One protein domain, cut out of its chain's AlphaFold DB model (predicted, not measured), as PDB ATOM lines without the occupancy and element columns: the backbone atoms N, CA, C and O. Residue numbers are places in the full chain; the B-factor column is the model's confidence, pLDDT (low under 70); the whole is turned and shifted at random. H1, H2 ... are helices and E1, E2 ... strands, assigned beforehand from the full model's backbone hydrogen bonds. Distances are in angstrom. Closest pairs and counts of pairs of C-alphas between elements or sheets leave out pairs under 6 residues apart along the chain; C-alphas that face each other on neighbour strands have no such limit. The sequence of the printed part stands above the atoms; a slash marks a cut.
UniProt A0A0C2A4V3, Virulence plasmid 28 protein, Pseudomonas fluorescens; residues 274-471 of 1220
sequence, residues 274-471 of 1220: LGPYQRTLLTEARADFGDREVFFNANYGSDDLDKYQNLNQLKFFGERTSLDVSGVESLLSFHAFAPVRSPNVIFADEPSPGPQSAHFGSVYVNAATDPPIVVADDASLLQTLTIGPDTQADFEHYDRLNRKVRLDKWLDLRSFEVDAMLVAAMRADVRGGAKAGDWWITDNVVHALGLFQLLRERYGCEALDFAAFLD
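AT A GLANCE: This is residues 274 to 471 of the 1220 residues of the protein "Virulence plasmid 28 protein" of Pseudomonas fluorescens (UniProt A0A0C2A4V3). Helix H6 runs through the middle, with H7, H8 and H9 gathered at one end of the domain and the short helices H2, H3 and H4 with the small strand hairpin E2 and E3 at the other. H6 and H7 meet in a corner, and the long loop from E1 to E2 swings outward, with residues 342 to 350 sticking out, before it folds back to the core. The 198 printed residues hold nine named helices and three named strands in the order H1 H2 H3 H4 H5 E1 E2 E3 H6 H7 H8 H9, mostly helix. The whole is compact, with a radius of gyration of the C-alphas of 16.9 A, and spans 48 by 42 by 30 A.

HOW THE PARTS SIT: H1, residues 276 to 283, only just touches residues 443 to 446 of H8, residues 443 to 459, with 3 pairs of C-alphas within 8 A, the closest Thr 283 and Asp 443 at 6.4 A. H2, residues 289 to 300, touches H6, residues 392 to 411, at a shallow tilt of 28 degrees, the same way, the closest C-alphas being Phe 289 and Gln 392, 5.9 A. H3, residues 308 to 312, and H4, residues 314 to 321, only just touch, with 3 pairs of C-alphas within 8 A, and only at the corner, the closest C-alphas Leu 311 and Phe 317 at 5.0 A. H5, residues 325 to 332, touches residues 415 to 416 of H7, residues 415 to 432, with C-alphas Leu 331 and Ser 415 closest at 5.4 A. E1, residues 339 to 341, pairs with no named strand. E2, residues 375 to 377, and E3, residues 383 to 385, form an antiparallel hairpin, with N 376 and O 384 within hydrogen-bond range at 2.9 A. H7 is the hub, touching H5, H6, H8 and H9, residues 463 to 470; with H9 it runs the same way at a shallow tilt of 8 degrees, C-alphas Met 421 and Ala 467 closest at 4.6 A. Every O i to N i+4 pair is within hydrogen-bond range in H1, H4, H5, H7, H8 and H9, against 6 of 8 in H2, 14 of 16 in H6 and 0 of 1 in H3, where 1 of 2 O i to N i+3 pairs is.

IN THESE COORDINATES: H1 begins at C-alpha 276 (59.933, 2.481, -3.749). H6 is 29.3 A long, H7 25.6 A and H8 24.0 A. H9 ends at C-alpha 470 (40.700, -3.186, 9.870).

THE WHOLE: The C-alphas of Asp 304 and Asn 344, the two farthest apart, are 52.5 A apart. The printed part has no cut, and the link from E1 to E2 is long, with 33 residues. Residues 304 to 306 and 353 have pLDDT under 70.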
ATOM      1  N   LEU A 274      54.583  -2.912  -4.391       94.56
ATOM      2  CA  LEU A 274      54.826  -1.583  -4.928       94.56
ATOM      3  C   LEU A 274      56.300  -1.216  -4.749       94.56
ATOM      4  O   LEU A 274      56.838  -1.260  -3.641       94.56
ATOM      5  N   GLY A 275      56.944  -0.808  -5.840       93.56
ATOM      6  CA  GLY A 275      58.325  -0.344  -5.813       93.56
ATOM      7  C   GLY A 275      58.480   0.959  -5.030       93.56
ATOM      8  O   GLY A 275      57.507   1.698  -4.860       93.56
ATOM      9  N   PRO A 276      59.703   1.309  -4.594       94.75
ATOM     10  CA  PRO A 276      59.933   2.481  -3.749       94.75
ATOM     11  C   PRO A 276      59.399   3.776  -4.382       94.75
ATOM     12  O   PRO A 276      58.759   4.565  -3.699       94.75
ATOM     13  N   TYR A 277      59.536   3.945  -5.701       93.81
ATOM     14  CA  TYR A 277      58.987   5.095  -6.432       93.81
ATOM     15  C   TYR A 277      57.455   5.113  -6.504       93.81
ATOM     16  O   TYR A 277      56.857   6.185  -6.433       93.81
ATOM     17  N   GLN A 278      56.811   3.949  -6.622       94.50
ATOM     18  CA  GLN A 278      55.349   3.848  -6.604       94.50
ATOM     19  C   GLN A 278      54.810   4.180  -5.210       94.50
ATOM     20  O   GLN A 278      53.874   4.966  -5.094       94.50
ATOM     21  N   ARG A 279      55.441   3.655  -4.149       95.06
ATOM     22  CA  ARG A 279      55.089   3.984  -2.759       95.06
ATOM     23  C   ARG A 279      55.255   5.475  -2.482       95.06
ATOM     24  O   ARG A 279      54.315   6.097  -2.007       95.06
ATOM     25  N   THR A 280      56.387   6.068  -2.873       94.94
ATOM     26  CA  THR A 280      56.611   7.514  -2.729       94.94
ATOM     27  C   THR A 280      55.583   8.341  -3.502       94.94
ATOM     28  O   THR A 280      55.118   9.345  -2.979       94.94
ATOM     29  N   LEU A 281      55.167   7.925  -4.706       93.88
ATOM     30  CA  LEU A 281      54.097   8.611  -5.445       93.88
ATOM     31  C   LEU A 281      52.769   8.587  -4.676       93.88
ATOM     32  O   LEU A 281      52.020   9.560  -4.704       93.88
ATOM     33  N   LEU A 282      52.470   7.492  -3.973       94.69
ATOM     34  CA  LEU A 282      51.263   7.396  -3.152       94.69
ATOM     35  C   LEU A 282      51.354   8.222  -1.867       94.69
ATOM     36  O   LEU A 282      50.321   8.741  -1.448       94.69
ATOM     37  N   THR A 283      52.538   8.375  -1.269       94.75
ATOM     38  CA  THR A 283      52.715   9.018   0.049       94.75
ATOM     39  C   THR A 283      53.262  10.448   0.000       94.75
ATOM     40  O   THR A 283      53.283  11.130   1.025       94.75
ATOM     41  N   GLU A 284      53.644  10.962  -1.176       92.44
ATOM     42  CA  GLU A 284      54.135  12.338  -1.328       92.44
ATOM     43  C   GLU A 284      53.116  13.372  -0.833       92.44
ATOM     44  O   GLU A 284      51.908  13.124  -0.858       92.44
ATOM     45  N   ALA A 285      53.594  14.543  -0.403       91.25
ATOM     46  CA  ALA A 285      52.740  15.636   0.056       91.25
ATOM     47  C   ALA A 285      51.791  16.139  -1.048       91.25
ATOM     48  O   ALA A 285      52.043  15.948  -2.238       91.25
ATOM     49  N   ARG A 286      50.701  16.804  -0.641       87.50
ATOM     50  CA  ARG A 286      49.733  17.405  -1.571       87.50
ATOM     51  C   ARG A 286      50.428  18.410  -2.487       87.50
ATOM     52  O   ARG A 286      51.223  19.220  -2.008       87.50
ATOM     53  N   ALA A 287      50.094  18.378  -3.774       88.94
ATOM     54  CA  ALA A 287      50.563  19.394  -4.705       88.94
ATOM     55  C   ALA A 287      50.013  20.782  -4.323       88.94
ATOM     56  O   ALA A 287      48.873  20.908  -3.870       88.94
ATOM     57  N   ASP A 288      50.816  21.832  -4.512       89.06
ATOM     58  CA  ASP A 288      50.332  23.205  -4.355       89.06
ATOM     59  C   ASP A 288      49.419  23.557  -5.539       89.06
ATOM     60  O   ASP A 288      49.752  23.322  -6.703       89.06
ATOM     61  N   PHE A 289      48.271  24.167  -5.250       90.19
ATOM     62  CA  PHE A 289      47.346  24.664  -6.264       90.19
ATOM     63  C   PHE A 289      47.994  25.714  -7.189       90.19
ATOM     64  O   PHE A 289      47.603  25.854  -8.356       90.19
ATOM     65  N   GLY A 290      49.002  26.442  -6.688       90.06
ATOM     66  CA  GLY A 290      49.826  27.349  -7.492       90.06
ATOM     67  C   GLY A 290      50.530  26.656  -8.665       90.06
ATOM     68  O   GLY A 290      50.637  27.249  -9.738       90.06
ATOM     69  N   ASP A 291      50.888  25.381  -8.496       90.19
ATOM     70  CA  ASP A 291      51.643  24.569  -9.457       90.19
ATOM     71  C   ASP A 291      50.752  23.592 -10.247       90.19
ATOM     72  O   ASP A 291      51.247  22.665 -10.892       90.19
ATOM     73  N   ARG A 292      49.424  23.780 -10.234       89.56
ATOM     74  CA  ARG A 292      48.459  22.836 -10.835       89.56
ATOM     75  C   ARG A 292      48.734  22.496 -12.303       89.56
ATOM     76  O   ARG A 292      48.540  21.356 -12.702       89.56
ATOM     77  N   GLU A 293      49.196  23.455 -13.103       89.50
ATOM     78  CA  GLU A 293      49.530  23.222 -14.515       89.50
ATOM     79  C   GLU A 293      50.711  22.251 -14.636       89.50
ATOM     80  O   GLU A 293      50.630  21.262 -15.358       89.50
ATOM     81  N   VAL A 294      51.760  22.446 -13.832       90.38
ATOM     82  CA  VAL A 294      52.897  21.518 -13.753       90.38
ATOM     83  C   VAL A 294      52.436  20.138 -13.280       90.38
ATOM     84  O   VAL A 294      52.845  19.123 -13.845       90.38
ATOM     85  N   PHE A 295      51.546  20.091 -12.284       92.19
ATOM     86  CA  PHE A 295      50.975  18.846 -11.772       92.19
ATOM     87  C   PHE A 295      50.195  18.071 -12.845       92.19
ATOM     88  O   PHE A 295      50.425  16.870 -13.014       92.19
ATOM     89  N   PHE A 296      49.286  18.730 -13.569       92.00
ATOM     90  CA  PHE A 296      48.477  18.092 -14.607       92.00
ATOM     91  C   PHE A 296      49.337  17.637 -15.787       92.00
ATOM     92  O   PHE A 296      49.182  16.507 -16.251       92.00
ATOM     93  N   ASN A 297      50.312  18.449 -16.200       89.69
ATOM     94  CA  ASN A 297      51.226  18.093 -17.281       89.69
ATOM     95  C   ASN A 297      52.048  16.854 -16.903       89.69
ATOM     96  O   ASN A 297      52.145  15.913 -17.688       89.69
ATOM     97  N   ALA A 298      52.563  16.799 -15.671       89.81
ATOM     98  CA  ALA A 298      53.352  15.667 -15.197       89.81
ATOM     99  C   ALA A 298      52.526  14.378 -15.027       89.81
ATOM    100  O   ALA A 298      52.984  13.307 -15.421       89.81
ATOM    101  N   ASN A 299      51.330  14.454 -14.432       91.38
ATOM    102  CA  ASN A 299      50.564  13.267 -14.024       91.38
ATOM    103  C   ASN A 299      49.527  12.794 -15.054       91.38
ATOM    104  O   ASN A 299      49.234  11.603 -15.091       91.38
ATOM    105  N   TYR A 300      48.992  13.695 -15.882       91.31
ATOM    106  CA  TYR A 300      47.939  13.409 -16.864       91.31
ATOM    107  C   TYR A 300      48.368  13.652 -18.319       91.31
ATOM    108  O   TYR A 300      47.606  13.320 -19.228       91.31
ATOM    109  N   GLY A 301      49.559  14.214 -18.563       87.44
ATOM    110  CA  GLY A 301      50.080  14.441 -19.915       87.44
ATOM    111  C   GLY A 301      49.319  15.514 -20.701       87.44
ATOM    112  O   GLY A 301      49.068  15.342 -21.893       87.44
ATOM    113  N   SER A 302      48.879  16.582 -20.031       80.94
ATOM    114  CA  SER A 302      48.184  17.723 -20.644       80.94
ATOM    115  C   SER A 302      49.157  18.754 -21.239       80.94
ATOM    116  O   SER A 302      49.383  19.796 -20.645       80.94
ATOM    117  N   ASP A 303      49.772  18.478 -22.388       70.38
ATOM    118  CA  ASP A 303      50.730  19.415 -23.009       70.38
ATOM    119  C   ASP A 303      50.072  20.744 -23.459       70.38
ATOM    120  O   ASP A 303      48.851  20.847 -23.537       70.38
ATOM    121  N   ASP A 304      50.857  21.761 -23.854       58.09
ATOM    122  CA  ASP A 304      50.365  23.094 -24.290       58.09
ATOM    123  C   ASP A 304      49.295  23.059 -25.409       58.09
ATOM    124  O   ASP A 304      48.513  24.001 -25.584       58.09
ATOM    125  N   LEU A 305      49.263  21.978 -26.195       58.84
ATOM    126  CA  LEU A 305      48.259  21.730 -27.236       58.84
ATOM    127  C   LEU A 305      46.933  21.199 -26.659       58.84
ATOM    128  O   LEU A 305      45.865  21.492 -27.198       58.84
ATOM    129  N   ASP A 306      47.009  20.475 -25.544       66.00
ATOM    130  CA  ASP A 306      45.945  19.745 -24.865       66.00
ATOM    131  C   ASP A 306      45.741  20.298 -23.449       66.00
ATOM    132  O   ASP A 306      46.065  19.677 -22.438       66.00
ATOM    133  N   LYS A 307      45.163  21.498 -23.401       80.94
ATOM    134  CA  LYS A 307      44.808  22.239 -22.185       80.94
ATOM    135  C   LYS A 307      44.268  21.352 -21.054       80.94
ATOM    136  O   LYS A 307      43.231  20.704 -21.224       80.94
ATOM    137  N   TYR A 308      44.899  21.420 -19.875       85.44
ATOM    138  CA  TYR A 308      44.496  20.674 -18.671       85.44
ATOM    139  C   TYR A 308      43.032  20.924 -18.268       85.44
ATOM    140  O   TYR A 308      42.403  20.065 -17.655       85.44
ATOM    141  N   GLN A 309      42.451  22.062 -18.667       87.88
ATOM    142  CA  GLN A 309      41.037  22.376 -18.449       87.88
ATOM    143  C   GLN A 309      40.084  21.330 -19.044       87.88
ATOM    144  O   GLN A 309      38.980  21.171 -18.535       87.88
ATOM    145  N   ASN A 310      40.505  20.595 -20.079       88.56
ATOM    146  CA  ASN A 310      39.697  19.547 -20.701       88.56
ATOM    147  C   ASN A 310      39.580  18.276 -19.843       88.56
ATOM    148  O   ASN A 310      38.787  17.404 -20.189       88.56
ATOM    149  N   LEU A 311      40.325  18.144 -18.737       89.00
ATOM    150  CA  LEU A 311      40.239  16.983 -17.834       89.00
ATOM    151  C   LEU A 311      38.874  16.822 -17.166       89.00
ATOM    152  O   LEU A 311      38.551  15.725 -16.724       89.00
ATOM    153  N   ASN A 312      38.049  17.868 -17.146       89.75
ATOM    154  CA  ASN A 312      36.662  17.733 -16.726       89.75
ATOM    155  C   ASN A 312      35.796  16.998 -17.764       89.75
ATOM    156  O   ASN A 312      34.713  16.548 -17.419       89.75
ATOM    157  N   GLN A 313      36.220  16.850 -19.023       90.25
ATOM    158  CA  GLN A 313      35.457  16.145 -20.054       90.25
ATOM    159  C   GLN A 313      35.683  14.640 -19.934       90.25
ATOM    160  O   GLN A 313      36.822  14.176 -19.997       90.25
ATOM    161  N   LEU A 314      34.601  13.857 -19.856       90.38
ATOM    162  CA  LEU A 314      34.668  12.412 -19.604       90.38
ATOM    163  C   LEU A 314      35.564  11.679 -20.610       90.38
ATOM    164  O   LEU A 314      36.385  10.849 -20.228       90.38
ATOM    165  N   LYS A 315      35.431  12.008 -21.902       89.06
ATOM    166  CA  LYS A 315      36.226  11.387 -22.969       89.06
ATOM    167  C   LYS A 315      37.721  11.669 -22.801       89.06
ATOM    168  O   LYS A 315      38.524  10.747 -22.882       89.06
ATOM    169  N   PHE A 316      38.083  12.927 -22.560       90.06
ATOM    170  CA  PHE A 316      39.479  13.327 -22.399       90.06
ATOM    171  C   PHE A 316      40.069  12.733 -21.115       90.06
ATOM    172  O   PHE A 316      41.169  12.189 -21.136       90.06
ATOM    173  N   PHE A 317      39.312  12.749 -20.015       92.00
ATOM    174  CA  PHE A 317      39.698  12.093 -18.769       92.00
ATOM    175  C   PHE A 317      39.948  10.591 -18.960       92.00
ATOM    176  O   PHE A 317      40.987  10.085 -18.533       92.00
ATOM    177  N   GLY A 318      39.041   9.884 -19.644       91.56
ATOM    178  CA  GLY A 318      39.190   8.462 -19.964       91.56
ATOM    179  C   GLY A 318      40.431   8.172 -20.812       91.56
ATOM    180  O   GLY A 318      41.207   7.278 -20.485       91.56
ATOM    181  N   GLU A 319      40.700   8.984 -21.841       90.19
ATOM    182  CA  GLU A 319      41.903   8.861 -22.680       90.19
ATOM    183  C   GLU A 319      43.197   9.058 -21.871       90.19
ATOM    184  O   GLU A 319      44.125   8.254 -21.986       90.19
ATOM    185  N   ARG A 320      43.260  10.078 -21.002       90.75
ATOM    186  CA  ARG A 320      44.448  10.342 -20.168       90.75
ATOM    187  C   ARG A 320      44.642   9.314 -19.059       90.75
ATOM    188  O   ARG A 320      45.771   8.985 -18.722       90.75
ATOM    189  N   THR A 321      43.570   8.759 -18.513       92.00
ATOM    190  CA  THR A 321      43.665   7.728 -17.466       92.00
ATOM    191  C   THR A 321      43.745   6.303 -18.015       92.00
ATOM    192  O   THR A 321      44.004   5.365 -17.258       92.00
ATOM    193  N   SER A 322      43.566   6.135 -19.329       90.94
ATOM    194  CA  SER A 322      43.366   4.848 -20.007       90.94
ATOM    195  C   SER A 322      42.227   4.034 -19.380       90.94
ATOM    196  O   SER A 322      42.357   2.829 -19.181       90.94
ATOM    197  N   LEU A 323      41.138   4.717 -19.024       92.69
ATOM    198  CA  LEU A 323      39.891   4.118 -18.561       92.69
ATOM    199  C   LEU A 323      38.829   4.271 -19.647       92.69
ATOM    200  O   LEU A 323      38.690   5.330 -20.261       92.69
ATOM    201  N   ASP A 324      38.064   3.210 -19.875       91.31
ATOM    202  CA  ASP A 324      36.847   3.290 -20.671       91.31
ATOM    203  C   ASP A 324      35.686   3.854 -19.830       91.31
ATOM    204  O   ASP A 324      35.826   4.143 -18.640       91.31
ATOM    205  N   VAL A 325      34.516   4.040 -20.450       89.00
ATOM    206  CA  VAL A 325      33.348   4.625 -19.767       89.00
ATOM    207  C   VAL A 325      32.946   3.795 -18.545       89.00
ATOM    208  O   VAL A 325      32.703   4.359 -17.483       89.00
ATOM    209  N   SER A 326      32.940   2.464 -18.672       90.94
ATOM    210  CA  SER A 326      32.602   1.568 -17.561       90.94
ATOM    211  C   SER A 326      33.635   1.650 -16.433       90.94
ATOM    212  O   SER A 326      33.259   1.691 -15.263       90.94
ATOM    213  N   GLY A 327      34.923   1.758 -16.767       92.50
ATOM    214  CA  GLY A 327      35.998   1.988 -15.809       92.50
ATOM    215  C   GLY A 327      35.844   3.303 -15.046       92.50
ATOM    216  O   GLY A 327      36.027   3.319 -13.831       92.50
ATOM    217  N   VAL A 328      35.439   4.393 -15.710       93.06
ATOM    218  CA  VAL A 328      35.164   5.670 -15.024       93.06
ATOM    219  C   VAL A 328      33.907   5.586 -14.152       93.06
ATOM    220  O   VAL A 328      33.916   6.076 -13.023       93.06
ATOM    221  N   GLU A 329      32.841   4.929 -14.612       91.38
ATOM    222  CA  GLU A 329      31.645   4.685 -13.790       91.38
ATOM    223  C   GLU A 329      31.962   3.838 -12.551       91.38
ATOM    224  O   GLU A 329      31.444   4.118 -11.470       91.38
ATOM    225  N   SER A 330      32.844   2.843 -12.684       92.88
ATOM    226  CA  SER A 330      33.335   2.030 -11.569       92.88
ATOM    227  C   SER A 330      34.222   2.839 -10.616       92.88
ATOM    228  O   SER A 330      34.073   2.730  -9.400       92.88
ATOM    229  N   LEU A 331      35.099   3.701 -11.143       95.44
ATOM    230  CA  LEU A 331      35.944   4.601 -10.349       95.44
ATOM    231  C   LEU A 331      35.120   5.581  -9.508       95.44
ATOM    232  O   LEU A 331      35.460   5.870  -8.364       95.44
ATOM    233  N   LEU A 332      34.036   6.104 -10.078       94.62
ATOM    234  CA  LEU A 332      33.166   7.086  -9.431       94.62
ATOM    235  C   LEU A 332      31.973   6.447  -8.703       94.62
ATOM    236  O   LEU A 332      31.206   7.167  -8.067       94.62
ATOM    237  N   SER A 333      31.845   5.116  -8.738       93.81
ATOM    238  CA  SER A 333      30.718   4.365  -8.168       93.81
ATOM    239  C   SER A 333      29.383   4.985  -8.577       93.81
ATOM    240  O   SER A 333      28.587   5.436  -7.753       93.81
ATOM    241  N   PHE A 334      29.178   5.092  -9.886       87.38
ATOM    242  CA  PHE A 334      28.033   5.758 -10.497       87.38
ATOM    243  C   PHE A 334      27.277   4.798 -11.428       87.38
ATOM    244  O   PHE A 334      27.810   3.773 -11.853       87.38
ATOM    245  N   HIS A 335      26.009   5.103 -11.725       87.00
ATOM    246  CA  HIS A 335      25.120   4.265 -12.543       87.00
ATOM    247  C   HIS A 335      25.094   2.781 -12.130       87.00
ATOM    248  O   HIS A 335      24.572   2.458 -11.064       87.00
ATOM    249  N   ALA A 336      25.619   1.882 -12.970       87.25
ATOM    250  CA  ALA A 336      25.625   0.439 -12.732       87.25
ATOM    251  C   ALA A 336      26.419   0.057 -11.473       87.25
ATOM    252  O   ALA A 336      26.162  -0.986 -10.878       87.25
ATOM    253  N   PHE A 337      27.335   0.929 -11.042       91.38
ATOM    254  CA  PHE A 337      28.159   0.766  -9.850       91.38
ATOM    255  C   PHE A 337      27.721   1.687  -8.700       91.38
ATOM    256  O   PHE A 337      28.510   1.984  -7.808       91.38
ATOM    257  N   ALA A 338      26.478   2.177  -8.706       91.56
ATOM    258  CA  ALA A 338      25.977   3.012  -7.620       91.56
ATOM    259  C   ALA A 338      25.916   2.225  -6.290       91.56
ATOM    260  O   ALA A 338      25.427   1.088  -6.281       91.56
ATOM    261  N   PRO A 339      26.352   2.810  -5.159       93.75
ATOM    262  CA  PRO A 339      26.236   2.164  -3.859       93.75
ATOM    263  C   PRO A 339      24.782   1.980  -3.431       93.75
ATOM    264  O   PRO A 339      23.967   2.901  -3.527       93.75
ATOM    265  N   VAL A 340      24.474   0.810  -2.877       91.75
ATOM    266  CA  VAL A 340      23.136   0.464  -2.387       91.75
ATOM    267  C   VAL A 340      23.201   0.163  -0.894       91.75
ATOM    268  O   VAL A 340      23.905  -0.750  -0.466       91.75
ATOM    269  N   ARG A 341      22.455   0.927  -0.086       90.75
ATOM    270  CA  ARG A 341      22.316   0.672   1.357       90.75
ATOM    271  C   ARG A 341      21.645  -0.677   1.593       90.75
ATOM    272  O   ARG A 341      20.634  -0.987   0.960       90.75
ATOM    273  N   SER A 342      22.148  -1.437   2.562       92.56
ATOM    274  CA  SER A 342      21.425  -2.599   3.071       92.56
ATOM    275  C   SER A 342      20.043  -2.182   3.603       92.56
ATOM    276  O   SER A 342      19.960  -1.248   4.407       92.56
ATOM    277  N   PRO A 343      18.953  -2.882   3.231       90.50
ATOM    278  CA  PRO A 343      17.629  -2.644   3.811       90.50
ATOM    279  C   PRO A 343      17.541  -3.084   5.281       90.50
ATOM    280  O   PRO A 343      16.561  -2.783   5.958       90.50
ATOM    281  N   ASN A 344      18.557  -3.797   5.779       92.25
ATOM    282  CA  ASN A 344      18.577  -4.405   7.103       92.25
ATOM    283  C   ASN A 344      19.388  -3.584   8.124       92.25
ATOM    284  O   ASN A 344      19.730  -4.073   9.201       92.25
ATOM    285  N   VAL A 345      19.698  -2.325   7.806       91.69
ATOM    286  CA  VAL A 345      20.478  -1.413   8.653       91.69
ATOM    287  C   VAL A 345      19.694  -0.125   8.877       91.69
ATOM    288  O   VAL A 345      19.210   0.490   7.927       91.69
ATOM    289  N   ILE A 346      19.567   0.295  10.139       89.88
ATOM    290  CA  ILE A 346      18.992   1.595  10.489       89.88
ATOM    291  C   ILE A 346      20.125   2.615  10.532       89.88
ATOM    292  O   ILE A 346      20.987   2.575  11.408       89.88
ATOM    293  N   PHE A 347      20.114   3.531   9.573       84.50
ATOM    294  CA  PHE A 347      21.064   4.634   9.514       84.50
ATOM    295  C   PHE A 347      20.608   5.759  10.446       84.50
ATOM    296  O   PHE A 347      19.410   6.006  10.576       84.50
ATOM    297  N   ALA A 348      21.564   6.425  11.102       76.69
ATOM    298  CA  ALA A 348      21.273   7.542  12.004       76.69
ATOM    299  C   ALA A 348      20.657   8.740  11.257       76.69
ATOM    300  O   ALA A 348      19.759   9.386  11.790       76.69
ATOM    301  N   ASP A 349      21.096   8.960  10.013       76.69
ATOM    302  CA  ASP A 349      20.660  10.059   9.157       76.69
ATOM    303  C   ASP A 349      19.954   9.544   7.891       76.69
ATOM    304  O   ASP A 349      20.357   8.541   7.273       76.69
ATOM    305  N   GLU A 350      18.906  10.263   7.471       74.56
ATOM    306  CA  GLU A 350      18.310  10.061   6.150       74.56
ATOM    307  C   GLU A 350      19.348  10.389   5.062       74.56
ATOM    308  O   GLU A 350      20.085  11.369   5.188       74.56
ATOM    309  N   PRO A 351      19.453   9.568   4.001       71.31
ATOM    310  CA  PRO A 351      20.402   9.827   2.929       71.31
ATOM    311  C   PRO A 351      20.090  11.167   2.266       71.31
ATOM    312  O   PRO A 351      18.945  11.422   1.883       71.31
ATOM    313  N   SER A 352      21.121  11.988   2.066       70.94
ATOM    314  CA  SER A 352      21.002  13.168   1.212       70.94
ATOM    315  C   SER A 352      20.473  12.754  -0.173       70.94
ATOM    316  O   SER A 352      20.885  11.711  -0.692       70.94
ATOM    317  N   PRO A 353      19.557  13.524  -0.793       69.50
ATOM    318  CA  PRO A 353      19.061  13.213  -2.128       69.50
ATOM    319  C   PRO A 353      20.215  13.203  -3.142       69.50
ATOM    320  O   PRO A 353      20.852  14.231  -3.354       69.50
ATOM    321  N   GLY A 354      20.470  12.058  -3.779       75.50
ATOM    322  CA  GLY A 354      21.516  11.911  -4.795       75.50
ATOM    323  C   GLY A 354      22.346  10.630  -4.644       75.50
ATOM    324  O   GLY A 354      22.011   9.763  -3.831       75.50
ATOM    325  N   PRO A 355      23.405  10.472  -5.459       83.06
ATOM    326  CA  PRO A 355      24.337   9.350  -5.361       83.06
ATOM    327  C   PRO A 355      25.076   9.349  -4.023       83.06
ATOM    328  O   PRO A 355      25.416  10.403  -3.499       83.06
ATOM    329  N   GLN A 356      25.350   8.161  -3.484       88.94
ATOM    330  CA  GLN A 356      26.003   7.990  -2.177       88.94
ATOM    331  C   GLN A 356      27.456   7.516  -2.297       88.94
ATOM    332  O   GLN A 356      27.997   6.891  -1.388       88.94
ATOM    333  N   SER A 357      28.099   7.817  -3.423       91.44
ATOM    334  CA  SER A 357      29.472   7.411  -3.749       91.44
ATOM    335  C   SER A 357      30.521   7.986  -2.784       91.44
ATOM    336  O   SER A 357      31.609   7.434  -2.661       91.44
ATOM    337  N   ALA A 358      30.191   9.054  -2.044       91.38
ATOM    338  CA  ALA A 358      31.019   9.582  -0.957       91.38
ATOM    339  C   ALA A 358      31.012   8.699   0.308       91.38
ATOM    340  O   ALA A 358      31.905   8.825   1.140       91.38
ATOM    341  N   HIS A 359      30.035   7.796   0.452       90.62
ATOM    342  CA  HIS A 359      29.865   6.930   1.629       90.62
ATOM    343  C   HIS A 359      30.364   5.500   1.402       90.62
ATOM    344  O   HIS A 359      30.720   4.821   2.367       90.62
ATOM    345  N   PHE A 360      30.412   5.043   0.145       93.44
ATOM    346  CA  PHE A 360      30.974   3.746  -0.234       93.44
ATOM    347  C   PHE A 360      31.417   3.720  -1.705       93.44
ATOM    348  O   PHE A 360      30.783   4.339  -2.557       93.44
ATOM    349  N   GLY A 361      32.483   2.974  -1.996       93.00
ATOM    350  CA  GLY A 361      32.985   2.679  -3.341       93.00
ATOM    351  C   GLY A 361      33.875   3.757  -3.964       93.00
ATOM    352  O   GLY A 361      34.777   3.419  -4.729       93.00
ATOM    353  N   SER A 362      33.667   5.026  -3.605       96.06
ATOM    354  CA  SER A 362      34.492   6.159  -4.051       96.06
ATOM    355  C   SER A 362      34.762   7.155  -2.919       96.06
ATOM    356  O   SER A 362      34.845   8.366  -3.138       96.06
ATOM    357  N   VAL A 363      34.861   6.670  -1.684       95.88
ATOM    358  CA  VAL A 363      35.001   7.503  -0.484       95.88
ATOM    359  C   VAL A 363      36.323   8.261  -0.500       95.88
ATOM    360  O   VAL A 363      36.340   9.449  -0.177       95.88
ATOM    361  N   TYR A 364      37.417   7.608  -0.912       96.25
ATOM    362  CA  TYR A 364      38.746   8.216  -0.948       96.25
ATOM    363  C   TYR A 364      38.775   9.415  -1.895       96.25
ATOM    364  O   TYR A 364      39.103  10.522  -1.479       96.25
ATOM    365  N   VAL A 365      38.355   9.234  -3.151       95.25
ATOM    366  CA  VAL A 365      38.391  10.313  -4.155       95.25
ATOM    367  C   VAL A 365      37.480  11.480  -3.776       95.25
ATOM    368  O   VAL A 365      37.849  12.631  -4.006       95.25
ATOM    369  N   ASN A 366      36.351  11.205  -3.116       94.12
ATOM    370  CA  ASN A 366      35.410  12.209  -2.615       94.12
ATOM    371  C   ASN A 366      35.788  12.792  -1.240       94.12
ATOM    372  O   ASN A 366      35.077  13.663  -0.749       94.12
ATOM    373  N   ALA A 367      36.862  12.316  -0.598       93.12
ATOM    374  CA  ALA A 367      37.233  12.672   0.776       93.12
ATOM    375  C   ALA A 367      36.051  12.573   1.769       93.12
ATOM    376  O   ALA A 367      35.869  13.436   2.630       93.12
ATOM    377  N   ALA A 368      35.206  11.549   1.600       92.25
ATOM    378  CA  ALA A 368      33.951  11.352   2.333       92.25
ATOM    379  C   ALA A 368      33.050  12.602   2.437       92.25
ATOM    380  O   ALA A 368      32.413  12.827   3.466       92.25
ATOM    381  N   THR A 369      33.021  13.430   1.388       90.38
ATOM    382  CA  THR A 369      32.277  14.697   1.359       90.38
ATOM    383  C   THR A 369      31.144  14.649   0.328       90.38
ATOM    384  O   THR A 369      31.348  14.212  -0.804       90.38
ATOM    385  N   ASP A 370      29.951  15.109   0.720       87.25
ATOM    386  CA  ASP A 370      28.793  15.292  -0.167       87.25
ATOM    387  C   ASP A 370      28.736  16.736  -0.724       87.25
ATOM    388  O   ASP A 370      29.036  17.681   0.014       87.25
ATOM    389  N   PRO A 371      28.271  16.955  -1.973       89.19
ATOM    390  CA  PRO A 371      27.886  15.945  -2.962       89.19
ATOM    391  C   PRO A 371      29.111  15.261  -3.607       89.19
ATOM    392  O   PRO A 371      30.148  15.908  -3.764       89.19
ATOM    393  N   PRO A 372      29.005  13.985  -4.030       91.56
ATOM    394  CA  PRO A 372      30.116  13.280  -4.666       91.56
ATOM    395  C   PRO A 372      30.385  13.748  -6.105       91.56
ATOM    396  O   PRO A 372      29.524  14.328  -6.774       91.56
ATOM    397  N   ILE A 373      31.572  13.407  -6.607       91.56
ATOM    398  CA  ILE A 373      31.948  13.533  -8.016       91.56
ATOM    399  C   ILE A 373      31.063  12.601  -8.845       91.56
ATOM    400  O   ILE A 373      31.039  11.388  -8.628       91.56
ATOM    401  N   VAL A 374      30.359  13.165  -9.822       88.88
ATOM    402  CA  VAL A 374      29.500  12.424 -10.751       88.88
ATOM    403  C   VAL A 374      29.711  12.928 -12.173       88.88
ATOM    404  O   VAL A 374      30.306  13.984 -12.393       88.88
ATOM    405  N   VAL A 375      29.214  12.166 -13.143       88.75
ATOM    406  CA  VAL A 375      29.161  12.600 -14.540       88.75
ATOM    407  C   VAL A 375      27.833  13.314 -14.772       88.75
ATOM    408  O   VAL A 375      26.768  12.758 -14.503       88.75
ATOM    409  N   ALA A 376      27.898  14.542 -15.274       86.25
ATOM    410  CA  ALA A 376      26.745  15.354 -15.640       86.25
ATOM    411  C   ALA A 376      26.906  15.909 -17.060       86.25
ATOM    412  O   ALA A 376      28.023  16.096 -17.544       86.25
ATOM    413  N   ASP A 377      25.784  16.197 -17.717       84.56
ATOM    414  CA  ASP A 377      25.793  16.901 -18.996       84.56
ATOM    415  C   ASP A 377      26.002  18.402 -18.756       84.56
ATOM    416  O   ASP A 377      25.224  19.043 -18.044       84.56
ATOM    417  N   ASP A 378      27.042  18.975 -19.361       76.25
ATOM    418  CA  ASP A 378      27.236  20.427 -19.390       76.25
ATOM    419  C   ASP A 378      26.197  21.100 -20.318       76.25
ATOM    420  O   ASP A 378      25.503  20.450 -21.103       76.25
ATOM    421  N   ALA A 379      26.120  22.434 -20.300       72.25
ATOM    422  CA  ALA A 379      25.249  23.264 -21.134       72.25
ATOM    423  C   ALA A 379      25.366  22.979 -22.648       72.25
ATOM    424  O   ALA A 379      24.457  23.309 -23.412       72.25
ATOM    425  N   SER A 380      26.469  22.357 -23.076       73.06
ATOM    426  CA  SER A 380      26.728  21.934 -24.460       73.06
ATOM    427  C   SER A 380      26.364  20.466 -24.752       73.06
ATOM    428  O   SER A 380      26.708  19.975 -25.826       73.06
ATOM    429  N   LEU A 381      25.691  19.764 -23.831       72.50
ATOM    430  CA  LEU A 381      25.369  18.325 -23.898       72.50
ATOM    431  C   LEU A 381      26.608  17.412 -23.983       72.50
ATOM    432  O   LEU A 381      26.551  16.318 -24.545       72.50
ATOM    433  N   LEU A 382      27.743  17.876 -23.457       78.12
ATOM    434  CA  LEU A 382      28.950  17.070 -23.297       78.12
ATOM    435  C   LEU A 382      28.976  16.489 -21.885       78.12
ATOM    436  O   LEU A 382      28.725  17.208 -20.922       78.12
ATOM    437  N   GLN A 383      29.327  15.210 -21.769       87.06
ATOM    438  CA  GLN A 383      29.494  14.551 -20.477       87.06
ATOM    439  C   GLN A 383      30.769  15.050 -19.793       87.06
ATOM    440  O   GLN A 383      31.881  14.863 -20.302       87.06
ATOM    441  N   THR A 384      30.599  15.674 -18.633       89.62
ATOM    442  CA  THR A 384      31.671  16.259 -17.825       89.62
ATOM    443  C   THR A 384      31.595  15.796 -16.374       89.62
ATOM    444  O   THR A 384      30.515  15.518 -15.857       89.62
ATOM    445  N   LEU A 385      32.741  15.727 -15.705       90.50
ATOM    446  CA  LEU A 385      32.839  15.580 -14.259       90.50
ATOM    447  C   LEU A 385      32.309  16.849 -13.581       90.50
ATOM    448  O   LEU A 385      32.538  17.958 -14.065       90.50
ATOM    449  N   THR A 386      31.656  16.705 -12.429       90.12
ATOM    450  CA  THR A 386      31.144  17.841 -11.637       90.12
ATOM    451  C   THR A 386      32.226  18.718 -10.992       90.12
ATOM    452  O   THR A 386      31.886  19.722 -10.372       90.12
ATOM    453  N   ILE A 387      33.506  18.369 -11.157       90.56
ATOM    454  CA  ILE A 387      34.675  19.077 -10.614       90.56
ATOM    455  C   ILE A 387      35.485  19.768 -11.721       90.56
ATOM    456  O   ILE A 387      35.726  19.197 -12.790       90.56
ATOM    457  N   GLY A 388      35.951  20.995 -11.468       87.94
ATOM    458  CA  GLY A 388      36.734  21.788 -12.422       87.94
ATOM    459  C   GLY A 388      38.201  21.952 -12.002       87.94
ATOM    460  O   GLY A 388      38.464  22.320 -10.867       87.94
ATOM    461  N   PRO A 389      39.196  21.783 -12.889       87.00
ATOM    462  CA  PRO A 389      40.613  21.803 -12.496       87.00
ATOM    463  C   PRO A 389      41.146  23.179 -12.033       87.00
ATOM    464  O   PRO A 389      42.280  23.273 -11.569       87.00
ATOM    465  N   ASP A 390      40.358  24.252 -12.159       86.94
ATOM    466  CA  ASP A 390      40.754  25.632 -11.843       86.94
ATOM    467  C   ASP A 390      40.328  26.114 -10.442       86.94
ATOM    468  O   ASP A 390      40.517  27.290 -10.124       86.94
ATOM    469  N   THR A 391      39.769  25.252  -9.585       87.94
ATOM    470  CA  THR A 391      39.484  25.598  -8.180       87.94
ATOM    471  C   THR A 391      40.340  24.773  -7.221       87.94
ATOM    472  O   THR A 391      40.650  23.616  -7.491       87.94
ATOM    473  N   GLN A 392      40.740  25.360  -6.087       84.56
ATOM    474  CA  GLN A 392      41.594  24.670  -5.110       84.56
ATOM    475  C   GLN A 392      40.916  23.434  -4.504       84.56
ATOM    476  O   GLN A 392      41.577  22.419  -4.312       84.56
ATOM    477  N   ALA A 393      39.611  23.508  -4.228       81.75
ATOM    478  CA  ALA A 393      38.856  22.378  -3.688       81.75
ATOM    479  C   ALA A 393      38.788  21.213  -4.692       81.75
ATOM    480  O   ALA A 393      39.063  20.071  -4.333       81.75
ATOM    481  N   ASP A 394      38.509  21.512  -5.964       88.50
ATOM    482  CA  ASP A 394      38.427  20.510  -7.031       88.50
ATOM    483  C   ASP A 394      39.796  19.929  -7.409       88.50
ATOM    484  O   ASP A 394      39.900  18.755  -7.766       88.50
ATOM    485  N   PHE A 395      40.864  20.723  -7.310       90.69
ATOM    486  CA  PHE A 395      42.227  20.285  -7.606       90.69
ATOM    487  C   PHE A 395      42.665  19.100  -6.736       90.69
ATOM    488  O   PHE A 395      43.221  18.130  -7.253       90.69
ATOM    489  N   GLU A 396      42.347  19.118  -5.437       90.31
ATOM    490  CA  GLU A 396      42.671  17.998  -4.545       90.31
ATOM    491  C   GLU A 396      41.965  16.693  -4.954       90.31
ATOM    492  O   GLU A 396      42.506  15.602  -4.746       90.31
ATOM    493  N   HIS A 397      40.773  16.775  -5.559       92.12
ATOM    494  CA  HIS A 397      40.080  15.597  -6.082       92.12
ATOM    495  C   HIS A 397      40.831  14.974  -7.263       92.12
ATOM    496  O   HIS A 397      40.920  13.748  -7.335       92.12
ATOM    497  N   TYR A 398      41.425  15.779  -8.149       93.62
ATOM    498  CA  TYR A 398      42.256  15.260  -9.238       93.62
ATOM    499  C   TYR A 398      43.534  14.578  -8.727       93.62
ATOM    500  O   TYR A 398      43.911  13.537  -9.254       93.62
ATOM    501  N   ASP A 399      44.170  15.077  -7.665       93.00
ATOM    502  CA  ASP A 399      45.329  14.387  -7.074       93.00
ATOM    503  C   ASP A 399      44.947  12.997  -6.534       93.00
ATOM    504  O   ASP A 399      45.543  11.977  -6.903       93.00
ATOM    505  N   ARG A 400      43.851  12.918  -5.770       94.25
ATOM    506  CA  ARG A 400      43.321  11.635  -5.282       94.25
ATOM    507  C   ARG A 400      42.911  10.704  -6.423       94.25
ATOM    508  O   ARG A 400      43.200   9.510  -6.355       94.25
ATOM    509  N   LEU A 401      42.294  11.221  -7.491       95.06
ATOM    510  CA  LEU A 401      41.957  10.434  -8.684       95.06
ATOM    511  C   LEU A 401      43.212   9.851  -9.343       95.06
ATOM    512  O   LEU A 401      43.222   8.668  -9.672       95.06
ATOM    513  N   ASN A 402      44.281  10.636  -9.495       93.81
ATOM    514  CA  ASN A 402      45.541  10.158 -10.066       93.81
ATOM    515  C   ASN A 402      46.113   8.980  -9.261       93.81
ATOM    516  O   ASN A 402      46.446   7.943  -9.836       93.81
ATOM    517  N   ARG A 403      46.177   9.104  -7.930       95.38
ATOM    518  CA  ARG A 403      46.675   8.032  -7.048       95.38
ATOM    519  C   ARG A 403      45.773   6.804  -7.078       95.38
ATOM    520  O   ARG A 403      46.270   5.688  -7.194       95.38
ATOM    521  N   LYS A 404      44.453   7.007  -7.027       96.19
ATOM    522  CA  LYS A 404      43.463   5.924  -7.026       96.19
ATOM    523  C   LYS A 404      43.501   5.111  -8.317       96.19
ATOM    524  O   LYS A 404      43.600   3.894  -8.248       96.19
ATOM    525  N   VAL A 405      43.507   5.770  -9.478       95.75
ATOM    526  CA  VAL A 405      43.570   5.092 -10.786       95.75
ATOM    527  C   VAL A 405      44.836   4.251 -10.918       95.75
ATOM    528  O   VAL A 405      44.788   3.142 -11.449       95.75
ATOM    529  N   ARG A 406      45.977   4.763 -10.445       95.31
ATOM    530  CA  ARG A 406      47.239   4.012 -10.445       95.31
ATOM    531  C   ARG A 406      47.161   2.803  -9.535       95.31
ATOM    532  O   ARG A 406      47.499   1.707  -9.963       95.31
ATOM    533  N   LEU A 407      46.677   2.998  -8.312       95.94
ATOM    534  CA  LEU A 407      46.577   1.924  -7.339       95.94
ATOM    535  C   LEU A 407      45.636   0.806  -7.808       95.94
ATOM    536  O   LEU A 407      45.984  -0.362  -7.667       95.94
ATOM    537  N   ASP A 408      44.501   1.150  -8.423       95.56
ATOM    538  CA  ASP A 408      43.561   0.174  -8.986       95.56
ATOM    539  C   ASP A 408      44.231  -0.712 -10.041       95.56
ATOM    540  O   ASP A 408      44.083  -1.933 -10.016       95.56
ATOM    541  N   LYS A 409      45.033  -0.103 -10.924       93.19
ATOM    542  CA  LYS A 409      45.798  -0.828 -11.945       93.19
ATOM    543  C   LYS A 409      46.938  -1.653 -11.355       93.19
ATOM    544  O   LYS A 409      47.160  -2.772 -11.799       93.19
ATOM    545  N   TRP A 410      47.671  -1.118 -10.379       93.94
ATOM    546  CA  TRP A 410      48.804  -1.819  -9.768       93.94
ATOM    547  C   TRP A 410      48.368  -3.017  -8.917       93.94
ATOM    548  O   TRP A 410      49.083  -4.014  -8.878       93.94
ATOM    549  N   LEU A 411      47.214  -2.938  -8.246       93.81
ATOM    550  CA  LEU A 411      46.665  -4.047  -7.457       93.81
ATOM    551  C   LEU A 411      45.851  -5.048  -8.290       93.81
ATOM    552  O   LEU A 411      45.607  -6.159  -7.807       93.81
ATOM    553  N   ASP A 412      45.426  -4.657  -9.494       93.44
ATOM    554  CA  ASP A 412      44.541  -5.425 -10.377       93.44
ATOM    555  C   ASP A 412      43.278  -5.910  -9.634       93.44
ATOM    556  O   ASP A 412      43.045  -7.105  -9.421       93.44
ATOM    557  N   LEU A 413      42.508  -4.941  -9.126       95.44
ATOM    558  CA  LEU A 413      41.283  -5.137  -8.340       95.44
ATOM    559  C   LEU A 413      40.173  -4.182  -8.792       95.44
ATOM    560  O   LEU A 413      40.431  -3.156  -9.423       95.44
ATOM    561  N   ARG A 414      38.915  -4.489  -8.441       94.75
ATOM    562  CA  ARG A 414      37.788  -3.593  -8.744       94.75
ATOM    563  C   ARG A 414      37.924  -2.306  -7.931       94.75
ATOM    564  O   ARG A 414      38.255  -2.351  -6.747       94.75
ATOM    565  N   SER A 415      37.592  -1.161  -8.530       95.31
ATOM    566  CA  SER A 415      37.808   0.149  -7.893       95.31
ATOM    567  C   SER A 415      37.195   0.246  -6.489       95.31
ATOM    568  O   SER A 415      37.857   0.709  -5.560       95.31
ATOM    569  N   PHE A 416      35.961  -0.227  -6.301       95.44
ATOM    570  CA  PHE A 416      35.285  -0.131  -5.004       95.44
ATOM    571  C   PHE A 416      35.913  -1.023  -3.920       95.44
ATOM    572  O   PHE A 416      35.813  -0.712  -2.736       95.44
ATOM    573  N   GLU A 417      36.558  -2.128  -4.305       96.69
ATOM    574  CA  GLU A 417      37.258  -3.026  -3.383       96.69
ATOM    575  C   GLU A 417      38.531  -2.365  -2.856       96.69
ATOM    576  O   GLU A 417      38.787  -2.373  -1.651       96.69
ATOM    577  N   VAL A 418      39.284  -1.723  -3.755       97.56
ATOM    578  CA  VAL A 418      40.464  -0.929  -3.397       97.56
ATOM    579  C   VAL A 418      40.069   0.266  -2.532       97.56
ATOM    580  O   VAL A 418      40.727   0.534  -1.531       97.56
ATOM    581  N   ASP A 419      38.977   0.961  -2.871       97.75
ATOM    582  CA  ASP A 419      38.446   2.062  -2.059       97.75
ATOM    583  C   ASP A 419      38.067   1.586  -0.650       97.75
ATOM    584  O   ASP A 419      38.525   2.164   0.330       97.75
ATOM    585  N   ALA A 420      37.324   0.480  -0.526       96.88
ATOM    586  CA  ALA A 420      36.939  -0.076   0.770       96.88
ATOM    587  C   ALA A 420      38.155  -0.441   1.641       96.88
ATOM    588  O   ALA A 420      38.171  -0.127   2.833       96.88
ATOM    589  N   MET A 421      39.188  -1.056   1.056       96.88
ATOM    590  CA  MET A 421      40.437  -1.357   1.763       96.88
ATOM    591  C   MET A 421      41.187  -0.095   2.194       96.88
ATOM    592  O   MET A 421      41.596   0.003   3.352       96.88
ATOM    593  N   LEU A 422      41.355   0.872   1.285       97.25
ATOM    594  CA  LEU A 422      42.016   2.146   1.579       97.25
ATOM    595  C   LEU A 422      41.310   2.878   2.718       97.25
ATOM    596  O   LEU A 422      41.953   3.335   3.657       97.25
ATOM    597  N   VAL A 423      39.984   2.959   2.654       96.94
ATOM    598  CA  VAL A 423      39.154   3.630   3.656       96.94
ATOM    599  C   VAL A 423      39.268   2.939   5.007       96.94
ATOM    600  O   VAL A 423      39.430   3.616   6.022       96.94
ATOM    601  N   ALA A 424      39.215   1.606   5.033       97.56
ATOM    602  CA  ALA A 424      39.361   0.843   6.264       97.56
ATOM    603  C   ALA A 424      40.744   1.058   6.903       97.56
ATOM    604  O   ALA A 424      40.829   1.326   8.103       97.56
ATOM    605  N   ALA A 425      41.810   1.028   6.097       97.31
ATOM    606  CA  ALA A 425      43.168   1.309   6.549       97.31
ATOM    607  C   ALA A 425      43.316   2.750   7.064       97.31
ATOM    608  O   ALA A 425      43.796   2.949   8.174       97.31
ATOM    609  N   MET A 426      42.825   3.756   6.330       96.62
ATOM    610  CA  MET A 426      42.877   5.164   6.752       96.62
ATOM    611  C   MET A 426      42.104   5.411   8.048       96.62
ATOM    612  O   MET A 426      42.565   6.143   8.919       96.62
ATOM    613  N   ARG A 427      40.931   4.794   8.220       96.12
ATOM    614  CA  ARG A 427      40.166   4.899   9.471       96.12
ATOM    615  C   ARG A 427      40.900   4.246  10.639       96.12
ATOM    616  O   ARG A 427      40.881   4.794  11.740       96.12
ATOM    617  N   ALA A 428      41.554   3.107  10.413       95.56
ATOM    618  CA  ALA A 428      42.373   2.448  11.426       95.56
ATOM    619  C   ALA A 428      43.634   3.263  11.779       95.56
ATOM    620  O   ALA A 428      43.974   3.351  12.958       95.56
ATOM    621  N   ASP A 429      44.257   3.921  10.799       94.69
ATOM    622  CA  ASP A 429      45.389   4.845  10.975       94.69
ATOM    623  C   ASP A 429      44.979   6.102  11.768       94.69
ATOM    624  O   ASP A 429      45.623   6.493  12.742       94.69
ATOM    625  N   VAL A 430      43.810   6.684  11.467       94.25
ATOM    626  CA  VAL A 430      43.236   7.793  12.256       94.25
ATOM    627  C   VAL A 430      42.979   7.371  13.706       94.25
ATOM    628  O   VAL A 430      43.274   8.127  14.632       94.25
ATOM    629  N   ARG A 431      42.484   6.147  13.944       92.94
ATOM    630  CA  ARG A 431      42.320   5.614  15.311       92.94
ATOM    631  C   ARG A 431      43.652   5.372  16.037       92.94
ATOM    632  O   ARG A 431      43.653   5.358  17.272       92.94
ATOM    633  N   GLY A 432      44.746   5.180  15.302       89.19
ATOM    634  CA  GLY A 432      46.109   5.069  15.829       89.19
ATOM    635  C   GLY A 432      46.857   6.399  15.964       89.19
ATOM    636  O   GLY A 432      47.968   6.417  16.486       89.19
ATOM    637  N   GLY A 433      46.242   7.523  15.577       89.06
ATOM    638  CA  GLY A 433      46.763   8.871  15.830       89.06
ATOM    639  C   GLY A 433      46.966   9.747  14.592       89.06
ATOM    640  O   GLY A 433      47.359  10.905  14.748       89.06
ATOM    641  N   ALA A 434      46.687   9.252  13.380       89.44
ATOM    642  CA  ALA A 434      46.733  10.077  12.175       89.44
ATOM    643  C   ALA A 434      45.642  11.171  12.172       89.44
ATOM    644  O   ALA A 434      44.622  11.088  12.863       89.44
ATOM    645  N   LYS A 435      45.847  12.231  11.380       88.19
ATOM    646  CA  LYS A 435      44.910  13.364  11.303       88.19
ATOM    647  C   LYS A 435      43.593  12.951  10.640       88.19
ATOM    648  O   LYS A 435      43.562  12.540   9.483       88.19
ATOM    649  N   ALA A 436      42.489  13.112  11.366       87.62
ATOM    650  CA  ALA A 436      41.153  12.855  10.841       87.62
ATOM    651  C   ALA A 436      40.784  13.841   9.717       87.62
ATOM    652  O   ALA A 436      41.031  15.040   9.833       87.62
ATOM    653  N   GLY A 437      40.142  13.338   8.659       81.31
ATOM    654  CA  GLY A 437      39.599  14.148   7.561       81.31
ATOM    655  C   GLY A 437      40.586  14.512   6.445       81.31
ATOM    656  O   GLY A 437      40.154  15.052   5.434       81.31
ATOM    657  N   ASP A 438      41.875  14.179   6.577       83.44
ATOM    658  CA  ASP A 438      42.885  14.512   5.561       83.44
ATOM    659  C   ASP A 438      42.864  13.590   4.322       83.44
ATOM    660  O   ASP A 438      43.439  13.972   3.300       83.44
ATOM    661  N   TRP A 439      42.216  12.413   4.406       91.44
ATOM    662  CA  TRP A 439      42.037  11.408   3.332       91.44
ATOM    663  C   TRP A 439      43.250  11.279   2.398       91.44
ATOM    664  O   TRP A 439      43.145  11.392   1.176       91.44
ATOM    665  N   TRP A 440      44.421  11.070   2.999       93.06
ATOM    666  CA  TRP A 440      45.704  10.971   2.312       93.06
ATOM    667  C   TRP A 440      46.353   9.619   2.586       93.06
ATOM    668  O   TRP A 440      46.212   9.088   3.686       93.06
ATOM    669  N   ILE A 441      47.042   9.052   1.595       95.06
ATOM    670  CA  ILE A 441      47.711   7.757   1.756       95.06
ATOM    671  C   ILE A 441      49.009   7.989   2.534       95.06
ATOM    672  O   ILE A 441      49.862   8.769   2.115       95.06
ATOM    673  N   THR A 442      49.131   7.332   3.683       94.62
ATOM    674  CA  THR A 442      50.309   7.348   4.560       94.62
ATOM    675  C   THR A 442      51.127   6.067   4.374       94.62
ATOM    676  O   THR A 442      50.644   5.101   3.776       94.62
ATOM    677  N   ASP A 443      52.345   6.023   4.919       93.81
ATOM    678  CA  ASP A 443      53.169   4.803   4.904       93.81
ATOM    679  C   ASP A 443      52.452   3.636   5.616       93.81
ATOM    680  O   ASP A 443      52.415   2.523   5.099       93.81
ATOM    681  N   ASN A 444      51.731   3.910   6.711       93.88
ATOM    682  CA  ASN A 444      50.885   2.936   7.414       93.88
ATOM    683  C   ASN A 444      49.801   2.314   6.513       93.88
ATOM    684  O   ASN A 444      49.518   1.116   6.588       93.88
ATOM    685  N   VAL A 445      49.188   3.113   5.633       96.06
ATOM    686  CA  VAL A 445      48.217   2.605   4.653       96.06
ATOM    687  C   VAL A 445      48.915   1.714   3.621       96.06
ATOM    688  O   VAL A 445      48.367   0.679   3.246       96.06
ATOM    689  N   VAL A 446      50.143   2.046   3.206       96.94
ATOM    690  CA  VAL A 446      50.959   1.176   2.338       96.94
ATOM    691  C   VAL A 446      51.319  -0.137   3.044       96.94
ATOM    692  O   VAL A 446      51.243  -1.199   2.425       96.94
ATOM    693  N   HIS A 447      51.632  -0.109   4.342       96.19
ATOM    694  CA  HIS A 447      51.874  -1.319   5.137       96.19
ATOM    695  C   HIS A 447      50.623  -2.206   5.209       96.19
ATOM    696  O   HIS A 447      50.722  -3.427   5.073       96.19
ATOM    697  N   ALA A 448      49.429  -1.612   5.319       97.75
ATOM    698  CA  ALA A 448      48.168  -2.353   5.254       97.75
ATOM    699  C   ALA A 448      47.960  -3.034   3.888       97.75
ATOM    700  O   ALA A 448      47.545  -4.194   3.843       97.75
ATOM    701  N   LEU A 449      48.301  -2.363   2.779       97.94
ATOM    702  CA  LEU A 449      48.302  -2.979   1.443       97.94
ATOM    703  C   LEU A 449      49.292  -4.150   1.358       97.94
ATOM    704  O   LEU A 449      49.000  -5.162   0.723       97.94
ATOM    705  N   GLY A 450      50.433  -4.038   2.039       97.06
ATOM    706  CA  GLY A 450      51.407  -5.114   2.198       97.06
ATOM    707  C   GLY A 450      50.851  -6.365   2.853       97.06
ATOM    708  O   GLY A 450      50.953  -7.462   2.302       97.06
ATOM    709  N   LEU A 451      50.211  -6.196   4.010       97.50
ATOM    710  CA  LEU A 451      49.567  -7.308   4.701       97.50
ATOM    711  C   LEU A 451      48.445  -7.920   3.853       97.50
ATOM    712  O   LEU A 451      48.305  -9.143   3.814       97.50
ATOM    713  N   PHE A 452      47.667  -7.088   3.155       98.06
ATOM    714  CA  PHE A 452      46.627  -7.568   2.252       98.06
ATOM    715  C   PHE A 452      47.193  -8.468   1.153       98.06
ATOM    716  O   PHE A 452      46.694  -9.578   0.990       98.06
ATOM    717  N   GLN A 453      48.235  -8.039   0.433       96.88
ATOM    718  CA  GLN A 453      48.821  -8.841  -0.650       96.88
ATOM    719  C   GLN A 453      49.352 -10.179  -0.131       96.88
ATOM    720  O   GLN A 453      49.079 -11.225  -0.722       96.88
ATOM    721  N   LEU A 454      49.995 -10.175   1.040       95.38
ATOM    722  CA  LEU A 454      50.443 -11.400   1.697       95.38
ATOM    723  C   LEU A 454      49.279 -12.364   1.977       95.38
ATOM    724  O   LEU A 454      49.372 -13.562   1.691       95.38
ATOM    725  N   LEU A 455      48.168 -11.865   2.529       96.88
ATOM    726  CA  LEU A 455      46.998 -12.694   2.831       96.88
ATOM    727  C   LEU A 455      46.236 -13.124   1.568       96.88
ATOM    728  O   LEU A 455      45.719 -14.244   1.518       96.88
ATOM    729  N   ARG A 456      46.173 -12.266   0.547       96.06
ATOM    730  CA  ARG A 456      45.557 -12.546  -0.756       96.06
ATOM    731  C   ARG A 456      46.268 -13.704  -1.442       96.06
ATOM    732  O   ARG A 456      45.619 -14.656  -1.858       96.06
ATOM    733  N   GLU A 457      47.591 -13.662  -1.511       93.88
ATOM    734  CA  GLU A 457      48.379 -14.661  -2.235       93.88
ATOM    735  C   GLU A 457      48.461 -15.994  -1.503       93.88
ATOM    736  O   GLU A 457      48.372 -17.053  -2.124       93.88
ATOM    737  N   ARG A 458      48.599 -15.959  -0.174       92.31
ATOM    738  CA  ARG A 458      48.787 -17.179   0.617       92.31
ATOM    739  C   ARG A 458      47.479 -17.871   0.996       92.31
ATOM    740  O   ARG A 458      47.467 -19.095   1.129       92.31
ATOM    741  N   TYR A 459      46.399 -17.111   1.188       95.19
ATOM    742  CA  TYR A 459      45.122 -17.626   1.699       95.19
ATOM    743  C   TYR A 459      43.905 -17.300   0.828       95.19
ATOM    744  O   TYR A 459      42.811 -17.766   1.141       95.19
ATOM    745  N   GLY A 460      44.057 -16.515  -0.243       95.88
ATOM    746  CA  GLY A 460      42.920 -16.076  -1.054       95.88
ATOM    747  C   GLY A 460      42.018 -15.075  -0.329       95.88
ATOM    748  O   GLY A 460      40.806 -15.105  -0.516       95.88
ATOM    749  N   CYS A 461      42.582 -14.231   0.544       97.56
ATOM    750  CA  CYS A 461      41.815 -13.201   1.247       97.56
ATOM    751  C   CYS A 461      41.180 -12.204   0.263       97.56
ATOM    752  O   CYS A 461      41.877 -11.607  -0.560       97.56
ATOM    753  N   GLU A 462      39.863 -12.014   0.362       96.88
ATOM    754  CA  GLU A 462      39.129 -11.023  -0.429       96.88
ATOM    755  C   GLU A 462      39.292  -9.612   0.159       96.88
ATOM    756  O   GLU A 462      39.398  -9.426   1.374       96.88
ATOM    757  N   ALA A 463      39.258  -8.591  -0.697       96.75
ATOM    758  CA  ALA A 463      39.464  -7.196  -0.304       96.75
ATOM    759  C   ALA A 463      38.460  -6.701   0.753       96.75
ATOM    760  O   ALA A 463      38.840  -6.031   1.713       96.75
ATOM    761  N   LEU A 464      37.179  -7.065   0.619       96.88
ATOM    762  CA  LEU A 464      36.142  -6.674   1.581       96.88
ATOM    763  C   LEU A 464      36.282  -7.400   2.928       96.88
ATOM    764  O   LEU A 464      35.965  -6.818   3.967       96.88
ATOM    765  N   ASP A 465      36.781  -8.643   2.928       97.50
ATOM    766  CA  ASP A 465      37.110  -9.360   4.163       97.50
ATOM    767  C   ASP A 465      38.254  -8.656   4.897       97.50
ATOM    768  O   ASP A 465      38.155  -8.401   6.097       97.50
ATOM    769  N   PHE A 466      39.309  -8.290   4.163       98.31
ATOM    770  CA  PHE A 466      40.440  -7.557   4.718       98.31
ATOM    771  C   PHE A 466      40.032  -6.175   5.243       98.31
ATOM    772  O   PHE A 466      40.415  -5.795   6.348       98.31
ATOM    773  N   ALA A 467      39.185  -5.444   4.512       97.94
ATOM    774  CA  ALA A 467      38.627  -4.178   4.985       97.94
ATOM    775  C   ALA A 467      37.868  -4.357   6.316       97.94
ATOM    776  O   ALA A 467      38.067  -3.580   7.251       97.94
ATOM    777  N   ALA A 468      37.078  -5.428   6.455       97.19
ATOM    778  CA  ALA A 468      36.390  -5.753   7.704       97.19
ATOM    779  C   ALA A 468      37.346  -6.166   8.843       97.19
ATOM    780  O   ALA A 468      36.972  -6.063  10.014       97.19
ATOM    781  N   PHE A 469      38.572  -6.617   8.539       97.56
ATOM    782  CA  PHE A 469      39.624  -6.862   9.536       97.56
ATOM    783  C   PHE A 469      40.170  -5.577  10.155       97.56
ATOM    784  O   PHE A 469      40.538  -5.589  11.330       97.56
ATOM    785  N   LEU A 470      40.171  -4.472   9.409       97.19
ATOM    786  CA  LEU A 470      40.700  -3.186   9.870       97.19
ATOM    787  C   LEU A 470      39.611  -2.231  10.373       97.19
ATOM    788  O   LEU A 470      39.878  -1.412  11.252       97.19
ATOM    789  N   ASP A 471      38.390  -2.333   9.848       96.19
ATOM    790  CA  ASP A 471      37.275  -1.432  10.152       96.19
ATOM    791  C   ASP A 471      35.941  -2.188  10.310       96.19
ATOM    792  O   ASP A 471      35.910  -3.339  10.755       96.19
TER     793      ASP A 471